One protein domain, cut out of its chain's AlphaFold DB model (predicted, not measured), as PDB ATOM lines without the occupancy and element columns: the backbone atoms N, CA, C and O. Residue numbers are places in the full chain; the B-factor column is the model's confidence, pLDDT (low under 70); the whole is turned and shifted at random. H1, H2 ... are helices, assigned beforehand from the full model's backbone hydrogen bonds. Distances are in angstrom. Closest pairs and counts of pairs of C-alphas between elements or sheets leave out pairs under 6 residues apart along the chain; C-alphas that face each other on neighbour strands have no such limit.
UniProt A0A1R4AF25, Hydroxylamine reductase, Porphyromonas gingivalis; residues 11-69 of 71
ATOM      1  N   GLY A  11     -20.708  -8.085  54.943       96.00
ATOM      2  CA  GLY A  11     -20.922  -8.106  56.392       96.00
ATOM      3  C   GLY A  11     -19.744  -7.600  57.229       96.00
ATOM      4  O   GLY A  11     -19.648  -7.991  58.389       96.00
ATOM      5  N   ASN A  12     -18.838  -6.799  56.651       95.94
ATOM      6  CA  ASN A  12     -17.588  -6.345  57.271       95.94
ATOM      7  C   ASN A  12     -16.711  -7.501  57.804       95.94
ATOM      8  O   ASN A  12     -16.076  -7.398  58.853       95.94
ATOM      9  N   LYS A  13     -16.740  -8.647  57.109       97.00
ATOM     10  CA  LYS A  13     -15.988  -9.866  57.467       97.00
ATOM     11  C   LYS A  13     -15.142 -10.371  56.305       97.00
ATOM     12  O   LYS A  13     -13.973 -10.696  56.487       97.00
ATOM     13  N   GLY A  14     -15.732 -10.450  55.111       97.19
ATOM     14  CA  GLY A  14     -15.032 -10.906  53.914       97.19
ATOM     15  C   GLY A  14     -15.965 -11.446  52.835       97.19
ATOM     16  O   GLY A  14     -16.996 -12.056  53.110       97.19
ATOM     17  N   CYS A  15     -15.582 -11.242  51.578       97.94
ATOM     18  CA  CYS A  15     -16.292 -11.767  50.418       97.94
ATOM     19  C   CYS A  15     -15.844 -13.209  50.137       97.94
ATOM     20  O   CYS A  15     -14.655 -13.431  49.888       97.94
ATOM     21  N   ILE A  16     -16.784 -14.162  50.144       97.31
ATOM     22  CA  ILE A  16     -16.509 -15.607  49.987       97.31
ATOM     23  C   ILE A  16     -17.039 -16.230  48.683       97.31
ATOM     24  O   ILE A  16     -16.533 -17.266  48.263       97.31
ATOM     25  N   LEU A  17     -18.018 -15.601  48.020       94.69
ATOM     26  CA  LEU A  17     -18.612 -16.087  46.759       94.69
ATOM     27  C   LEU A  17     -18.346 -15.138  45.583       94.69
ATOM     28  O   LEU A  17     -17.860 -15.561  44.538       94.69
ATOM     29  N   LYS A  18     -18.634 -13.845  45.771       96.12
ATOM     30  CA  LYS A  18     -18.319 -12.752  44.845       96.12
ATOM     31  C   LYS A  18     -18.027 -11.490  45.651       96.12
ATOM     32  O   LYS A  18     -18.587 -11.300  46.730       96.12
ATOM     33  N   GLY A  19     -17.116 -10.653  45.165       97.19
ATOM     34  CA  GLY A  19     -16.821  -9.362  45.773       97.19
ATOM     35  C   GLY A  19     -17.992  -8.400  45.613       97.19
ATOM     36  O   GLY A  19     -18.571  -8.324  44.533       97.19
ATOM     37  N   VAL A  20     -18.287  -7.614  46.649       97.75
ATOM     38  CA  VAL A  20     -19.257  -6.504  46.554       97.75
ATOM     39  C   VAL A  20     -18.870  -5.498  45.464       97.75
ATOM     40  O   VAL A  20     -19.727  -4.968  44.772       97.75
ATOM     41  N   CYS A  21     -17.565  -5.344  45.221       97.12
ATOM     42  CA  CYS A  21     -16.989  -4.538  44.147       97.12
ATOM     43  C   CYS A  21     -17.084  -5.199  42.758       97.12
ATOM     44  O   CYS A  21     -16.449  -4.743  41.812       97.12
ATOM     45  N   GLY A  22     -17.791  -6.325  42.637       96.56
ATOM     46  CA  GLY A  22     -17.950  -7.080  41.395       96.56
ATOM     47  C   GLY A  22     -16.842  -8.095  41.102       96.56
ATOM     48  O   GLY A  22     -16.973  -8.845  40.139       96.56
ATOM     49  N   LYS A  23     -15.780  -8.177  41.919       96.88
ATOM     50  CA  LYS A  23     -14.670  -9.125  41.700       96.88
ATOM     51  C   LYS A  23     -15.149 -10.579  41.765       96.88
ATOM     52  O   LYS A  23     -15.562 -11.046  42.828       96.88
ATOM     53  N   ASP A  24     -15.028 -11.299  40.652       97.19
ATOM     54  CA  ASP A  24     -15.364 -12.722  40.575       97.19
ATOM     55  C   ASP A  24     -14.362 -13.609  41.326       97.19
ATOM     56  O   ASP A  24     -13.201 -13.246  41.545       97.19
ATOM     57  N   PHE A  25     -14.816 -14.808  41.703       96.50
ATOM     58  CA  PHE A  25     -14.020 -15.797  42.430       96.50
ATOM     59  C   PHE A  25     -12.722 -16.178  41.701       96.50
ATOM     60  O   PHE A  25     -11.676 -16.291  42.340       96.50
ATOM     61  N   SER A  26     -12.773 -16.342  40.374       97.38
ATOM     62  CA  SER A  26     -11.605 -16.659  39.542       97.38
ATOM     63  C   SER A  26     -10.562 -15.544  39.597       97.38
ATOM     64  O   SER A  26      -9.400 -15.803  39.908       97.38
ATOM     65  N   THR A  27     -10.985 -14.295  39.392       97.06
ATOM     66  CA  THR A  27     -10.123 -13.111  39.493       97.06
ATOM     67  C   THR A  27      -9.517 -12.985  40.886       97.06
ATOM     68  O   THR A  27      -8.318 -12.760  41.014       97.06
ATOM     69  N   ALA A  28     -10.310 -13.172  41.946       97.38
ATOM     70  CA  ALA A  28      -9.804 -13.115  43.314       97.38
ATOM     71  C   ALA A  28      -8.722 -14.173  43.581       97.38
ATOM     72  O   ALA A  28      -7.661 -13.825  44.086       97.38
ATOM     73  N   ASN A  29      -8.942 -15.424  43.174       96.94
ATOM     74  CA  ASN A  29      -7.952 -16.485  43.364       96.94
ATOM     75  C   ASN A  29      -6.675 -16.253  42.538       96.94
ATOM     76  O   ASN A  29      -5.581 -16.575  42.997       96.94
ATOM     77  N   LEU A  30      -6.788 -15.694  41.328       97.62
ATOM     78  CA  LEU A  30      -5.615 -15.324  40.529       97.62
ATOM     79  C   LEU A  30      -4.817 -14.196  41.189       97.62
ATOM     80  O   LEU A  30      -3.590 -14.232  41.161       97.62
ATOM     81  N   MET A  31      -5.486 -13.228  41.822       96.88
ATOM     82  CA  MET A  31      -4.808 -12.202  42.623       96.88
ATOM     83  C   MET A  31      -4.095 -12.813  43.838       96.88
ATOM     84  O   MET A  31      -2.959 -12.430  44.117       96.88
ATOM     85  N   ASP A  32      -4.703 -13.794  44.514       97.62
ATOM     86  CA  ASP A  32      -4.063 -14.515  45.625       97.62
ATOM     87  C   ASP A  32      -2.796 -15.255  45.152       97.62
ATOM     88  O   ASP A  32      -1.730 -15.130  45.765       97.62
ATOM     89  N   LEU A  33      -2.878 -15.967  44.019       98.00
ATOM     90  CA  LEU A  33      -1.736 -16.656  43.406       98.00
ATOM     91  C   LEU A  33      -0.643 -15.677  42.954       98.00
ATOM     92  O   LEU A  33       0.549 -15.938  43.130       98.00
ATOM     93  N   LEU A  34      -1.030 -14.530  42.398       97.19
ATOM     94  CA  LEU A  34      -0.095 -13.487  41.995       97.19
ATOM     95  C   LEU A  34       0.691 -12.961  43.203       97.19
ATOM     96  O   LEU A  34       1.920 -12.926  43.162       97.19
ATOM     97  N   VAL A  35       0.010 -12.637  44.306       97.06
ATOM     98  CA  VAL A  35       0.660 -12.201  45.553       97.06
ATOM     99  C   VAL A  35       1.551 -13.302  46.136       97.06
ATOM    100  O   VAL A  35       2.641 -13.002  46.626       97.06
ATOM    101  N   PHE A  36       1.145 -14.572  46.058       98.12
ATOM    102  CA  PHE A  36       1.985 -15.702  46.471       98.12
ATOM    103  C   PHE A  36       3.314 -15.745  45.697       98.12
ATOM    104  O   PHE A  36       4.382 -15.797  46.309       98.12
ATOM    105  N   ASN A  37       3.270 -15.624  44.369       98.12
ATOM    106  CA  ASN A  37       4.478 -15.600  43.539       98.12
ATOM    107  C   ASN A  37       5.363 -14.377  43.826       98.12
ATOM    108  O   ASN A  37       6.587 -14.501  43.902       98.12
ATOM    109  N   LEU A  38       4.764 -13.202  44.057       97.81
ATOM    110  CA  LEU A  38       5.511 -11.996  44.428       97.81
ATOM    111  C   LEU A  38       6.245 -12.145  45.764       97.81
ATOM    112  O   LEU A  38       7.380 -11.686  45.882       97.81
ATOM    113  N   LYS A  39       5.652 -12.832  46.749       98.00
ATOM    114  CA  LYS A  39       6.350 -13.176  48.000       98.00
ATOM    115  C   LYS A  39       7.579 -14.046  47.727       98.00
ATOM    116  O   LYS A  39       8.631 -13.788  48.303       98.00
ATOM    117  N   GLY A  40       7.480 -15.019  46.819       98.19
ATOM    118  CA  GLY A  40       8.623 -15.833  46.387       98.19
ATOM    119  C   GLY A  40       9.757 -14.992  45.791       98.19
ATOM    120  O   GLY A  40      10.908 -15.106  46.216       98.19
ATOM    121  N   ILE A  41       9.430 -14.075  44.874       97.50
ATOM    122  CA  ILE A  41      10.404 -13.137  44.287       97.50
ATOM    123  C   ILE A  41      11.041 -12.259  45.372       97.50
ATOM    124  O   ILE A  41      12.259 -12.059  45.366       97.50
ATOM    125  N   ALA A  42      10.246 -11.760  46.322       97.69
ATOM    126  CA  ALA A  42      10.733 -10.934  47.422       97.69
ATOM    127  C   ALA A  42      11.700 -11.699  48.341       97.69
ATOM    128  O   ALA A  42      12.740 -11.156  48.706       97.69
ATOM    129  N   ILE A  43      11.409 -12.966  48.662       98.31
ATOM    130  CA  ILE A  43      12.292 -13.831  49.464       98.31
ATOM    131  C   ILE A  43      13.644 -14.016  48.769       98.31
ATOM    132  O   ILE A  43      14.686 -13.801  49.392       98.31
ATOM    133  N   ILE A  44      13.633 -14.364  47.478       97.12
ATOM    134  CA  ILE A  44      14.859 -14.561  46.689       97.12
ATOM    135  C   ILE A  44      15.656 -13.256  46.637       97.12
ATOM    136  O   ILE A  44      16.839 -13.226  46.970       97.12
ATOM    137  N   THR A  45      14.996 -12.151  46.295       97.44
ATOM    138  CA  THR A  45      15.635 -10.835  46.175       97.44
ATOM    139  C   THR A  45      16.233 -10.370  47.506       97.44
ATOM    140  O   THR A  45      17.355  -9.863  47.543       97.44
ATOM    141  N   ALA A  46      15.535 -10.593  48.622       97.38
ATOM    142  CA  ALA A  46      16.039 -10.292  49.957       97.38
ATOM    143  C   ALA A  46      17.249 -11.163  50.341       97.38
ATOM    144  O   ALA A  46      18.167 -10.678  51.003       97.38
ATOM    145  N   ALA A  47      17.286 -12.434  49.930       98.12
ATOM    146  CA  ALA A  47      18.440 -13.303  50.154       98.12
ATOM    147  C   ALA A  47      19.677 -12.825  49.373       98.12
ATOM    148  O   ALA A  47      20.747 -12.695  49.964       98.12
ATOM    149  N   ILE A  48      19.515 -12.473  48.093       97.75
ATOM    150  CA  ILE A  48      20.596 -11.940  47.244       97.75
ATOM    151  C   ILE A  48      21.163 -10.640  47.841       97.75
ATOM    152  O   ILE A  48      22.381 -10.494  47.952       97.75
ATOM    153  N   ARG A  49      20.290  -9.735  48.315       97.19
ATOM    154  CA  ARG A  49      20.702  -8.500  49.006       97.19
ATOM    155  C   ARG A  49      21.506  -8.783  50.273       97.19
ATOM    156  O   ARG A  49      22.554  -8.177  50.469       97.19
ATOM    157  N   ARG A  50      21.047  -9.714  51.119       98.00
ATOM    158  CA  ARG A  50      21.757 -10.104  52.355       98.00
ATOM    159  C   ARG A  50      23.118 -10.738  52.084       98.00
ATOM    160  O   ARG A  50      24.033 -10.538  52.870       98.00
ATOM    161  N   ALA A  51      23.258 -11.456  50.975       98.00
ATOM    162  CA  ALA A  51      24.529 -12.030  50.547       98.00
ATOM    163  C   ALA A  51      25.508 -10.991  49.957       98.00
ATOM    164  O   ALA A  51      26.623 -11.351  49.591       98.00
ATOM    165  N   GLY A  52      25.113  -9.717  49.827       97.50
ATOM    166  CA  GLY A  52      25.969  -8.659  49.281       97.50
ATOM    167  C   GLY A  52      26.241  -8.784  47.778       97.50
ATOM    168  O   GLY A  52      27.161  -8.148  47.262       97.50
ATOM    169  N   VAL A  53      25.456  -9.591  47.056       97.62
ATOM    170  CA  VAL A  53      25.638  -9.798  45.616       97.62
ATOM    171  C   VAL A  53      25.239  -8.526  44.865       97.62
ATOM    172  O   VAL A  53      24.145  -7.985  45.038       97.62
ATOM    173  N   LYS A  54      26.121  -8.038  43.989       95.31
ATOM    174  CA  LYS A  54      25.796  -6.936  43.076       95.31
ATOM    175  C   LYS A  54      24.962  -7.481  41.914       95.31
ATOM    176  O   LYS A  54      25.483  -8.187  41.060       95.31
ATOM    177  N   ALA A  55      23.678  -7.146  41.892       92.44
ATOM    178  CA  ALA A  55      22.735  -7.512  40.838       92.44
ATOM    179  C   ALA A  55      21.823  -6.321  40.508       92.44
ATOM    180  O   ALA A  55      21.692  -5.389  41.305       92.44
ATOM    181  N   ASP A  56      21.174  -6.347  39.341       94.88
ATOM    182  CA  ASP A  56      20.136  -5.370  39.010       94.88
ATOM    183  C   ASP A  56      18.793  -5.780  39.627       94.88
ATOM    184  O   ASP A  56      18.089  -6.656  39.126       94.88
ATOM    185  N   TYR A  57      18.425  -5.112  40.717       96.38
ATOM    186  CA  TYR A  57      17.172  -5.360  41.430       96.38
ATOM    187  C   TYR A  57      15.968  -4.623  40.837       96.38
ATOM    188  O   TYR A  57      14.828  -4.941  41.175       96.38
ATOM    189  N   ARG A  58      16.186  -3.666  39.922       95.94
ATOM    190  CA  ARG A  58      15.143  -2.727  39.478       95.94
ATOM    191  C   ARG A  58      13.963  -3.432  38.833       95.94
ATOM    192  O   ARG A  58      12.835  -2.973  38.979       95.94
ATOM    193  N   LYS A  59      14.203  -4.534  38.112       95.69
ATOM    194  CA  LYS A  59      13.125  -5.316  37.493       95.69
ATOM    195  C   LYS A  59      12.238  -5.962  38.555       95.69
ATOM    196  O   LYS A  59      11.026  -5.808  38.482       95.69
ATOM    197  N   ALA A  60      12.835  -6.619  39.552       95.62
ATOM    198  CA  ALA A  60      12.095  -7.225  40.655       95.62
ATOM    199  C   ALA A  60      11.323  -6.164  41.453       95.62
ATOM    200  O   ALA A  60      10.126  -6.324  41.680       95.62
ATOM    201  N   ASP A  61      11.975  -5.048  41.787       95.50
ATOM    202  CA  ASP A  61      11.360  -3.951  42.539       95.50
ATOM    203  C   ASP A  61      10.184  -3.329  41.779       95.50
ATOM    204  O   ASP A  61       9.095  -3.191  42.334       95.50
ATOM    205  N   LYS A  62      10.355  -3.024  40.485       95.31
ATOM    206  CA  LYS A  62       9.272  -2.492  39.643       95.31
ATOM    207  C   LYS A  62       8.121  -3.478  39.489       95.31
ATOM    208  O   LYS A  62       6.973  -3.053  39.519       95.31
ATOM    209  N   THR A  63       8.399  -4.771  39.319       94.94
ATOM    210  CA  THR A  63       7.345  -5.789  39.206       94.94
ATOM    211  C   THR A  63       6.552  -5.909  40.502       94.94
ATOM    212  O   THR A  63       5.326  -5.909  40.449       94.94
ATOM    213  N   ILE A  64       7.224  -5.972  41.657       95.69
ATOM    214  CA  ILE A  64       6.549  -6.044  42.958       95.69
ATOM    215  C   ILE A  64       5.698  -4.790  43.163       95.69
ATOM    216  O   ILE A  64       4.493  -4.912  43.360       95.69
ATOM    217  N   MET A  65       6.296  -3.601  43.034       94.38
ATOM    218  CA  MET A  65       5.598  -2.338  43.280       94.38
ATOM    219  C   MET A  65       4.456  -2.093  42.295       94.38
ATOM    220  O   MET A  65       3.371  -1.721  42.721       94.38
ATOM    221  N   GLY A  66       4.665  -2.339  41.000       93.81
ATOM    222  CA  GLY A  66       3.655  -2.084  39.972       93.81
ATOM    223  C   GLY A  66       2.440  -3.010  40.044       93.81
ATOM    224  O   GLY A  66       1.392  -2.678  39.499       93.81
ATOM    225  N   ILE A  67       2.562  -4.167  40.704       91.88
ATOM    226  CA  ILE A  67       1.434  -5.077  40.926       91.88
ATOM    227  C   ILE A  67       0.740  -4.793  42.264       91.88
ATOM    228  O   ILE A  67      -0.485  -4.878  42.337       91.88
ATOM    229  N   THR A  68       1.488  -4.482  43.330       90.25
ATOM    230  CA  THR A  68       0.904  -4.272  44.666       90.25
ATOM    231  C   THR A  68       0.366  -2.862  44.883       90.25
ATOM    232  O   THR A  68      -0.559  -2.689  45.675       90.25
ATOM    233  N   TYR A  69       0.903  -1.869  44.177       85.00
ATOM    234  CA  TYR A  69       0.465  -0.483  44.241       85.00
ATOM    235  C   TYR A  69      -0.001  -0.034  42.860       85.00
ATOM    236  O   TYR A  69       0.761  -0.021  41.895       85.00
TER     237      TYR A  69
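Overview. This is residues 11 to 69 of the 71 residues of the protein "Hydroxylamine reductase" of Porphyromonas gingivalis (UniProt A0A1R4AF25). A lopsided helical hairpin: the long helix H1 makes most of the length, and the shorter H2 folds back beside its second half. Residues 11 to 24, with no named element, lie at the other end of the rod. The printed part has 59 residues with two named helices, H1 then H2, and no named strand; its class is all helix. It is only just extended, close to loose, with a radius of gyration of the C-alphas of 15.7 A, and spans 47 by 19 by 17 A.

Along the chain. After residues 11 to 24, H1 takes residues 25 to 50, 37.6 A long, from C-alpha 25 at (-14.020, -15.797, 42.430). H2, residues 58 to 68, measures 15.2 A and ends with C-alpha 68 at (0.904, -4.272, 44.666).

Arrangement. H1 touches H2 with residues 35 to 45 alone; their closest C-alphas, Leu 38 and Ile 64, are 6.2 A apart. They form a helical hairpin, running opposite ways at a shallow tilt of 32 degrees. In H1 and H2 every O i to N i+4 pair is within hydrogen-bond range.

Size, cuts and confidence. The C-alphas farthest apart, Gly 11 and Lys 54, are 48.6 A apart. The printed part has no cut, and the link from H1 to H2, 7 residues, is short. No printed residue is under 70 in pLDDT.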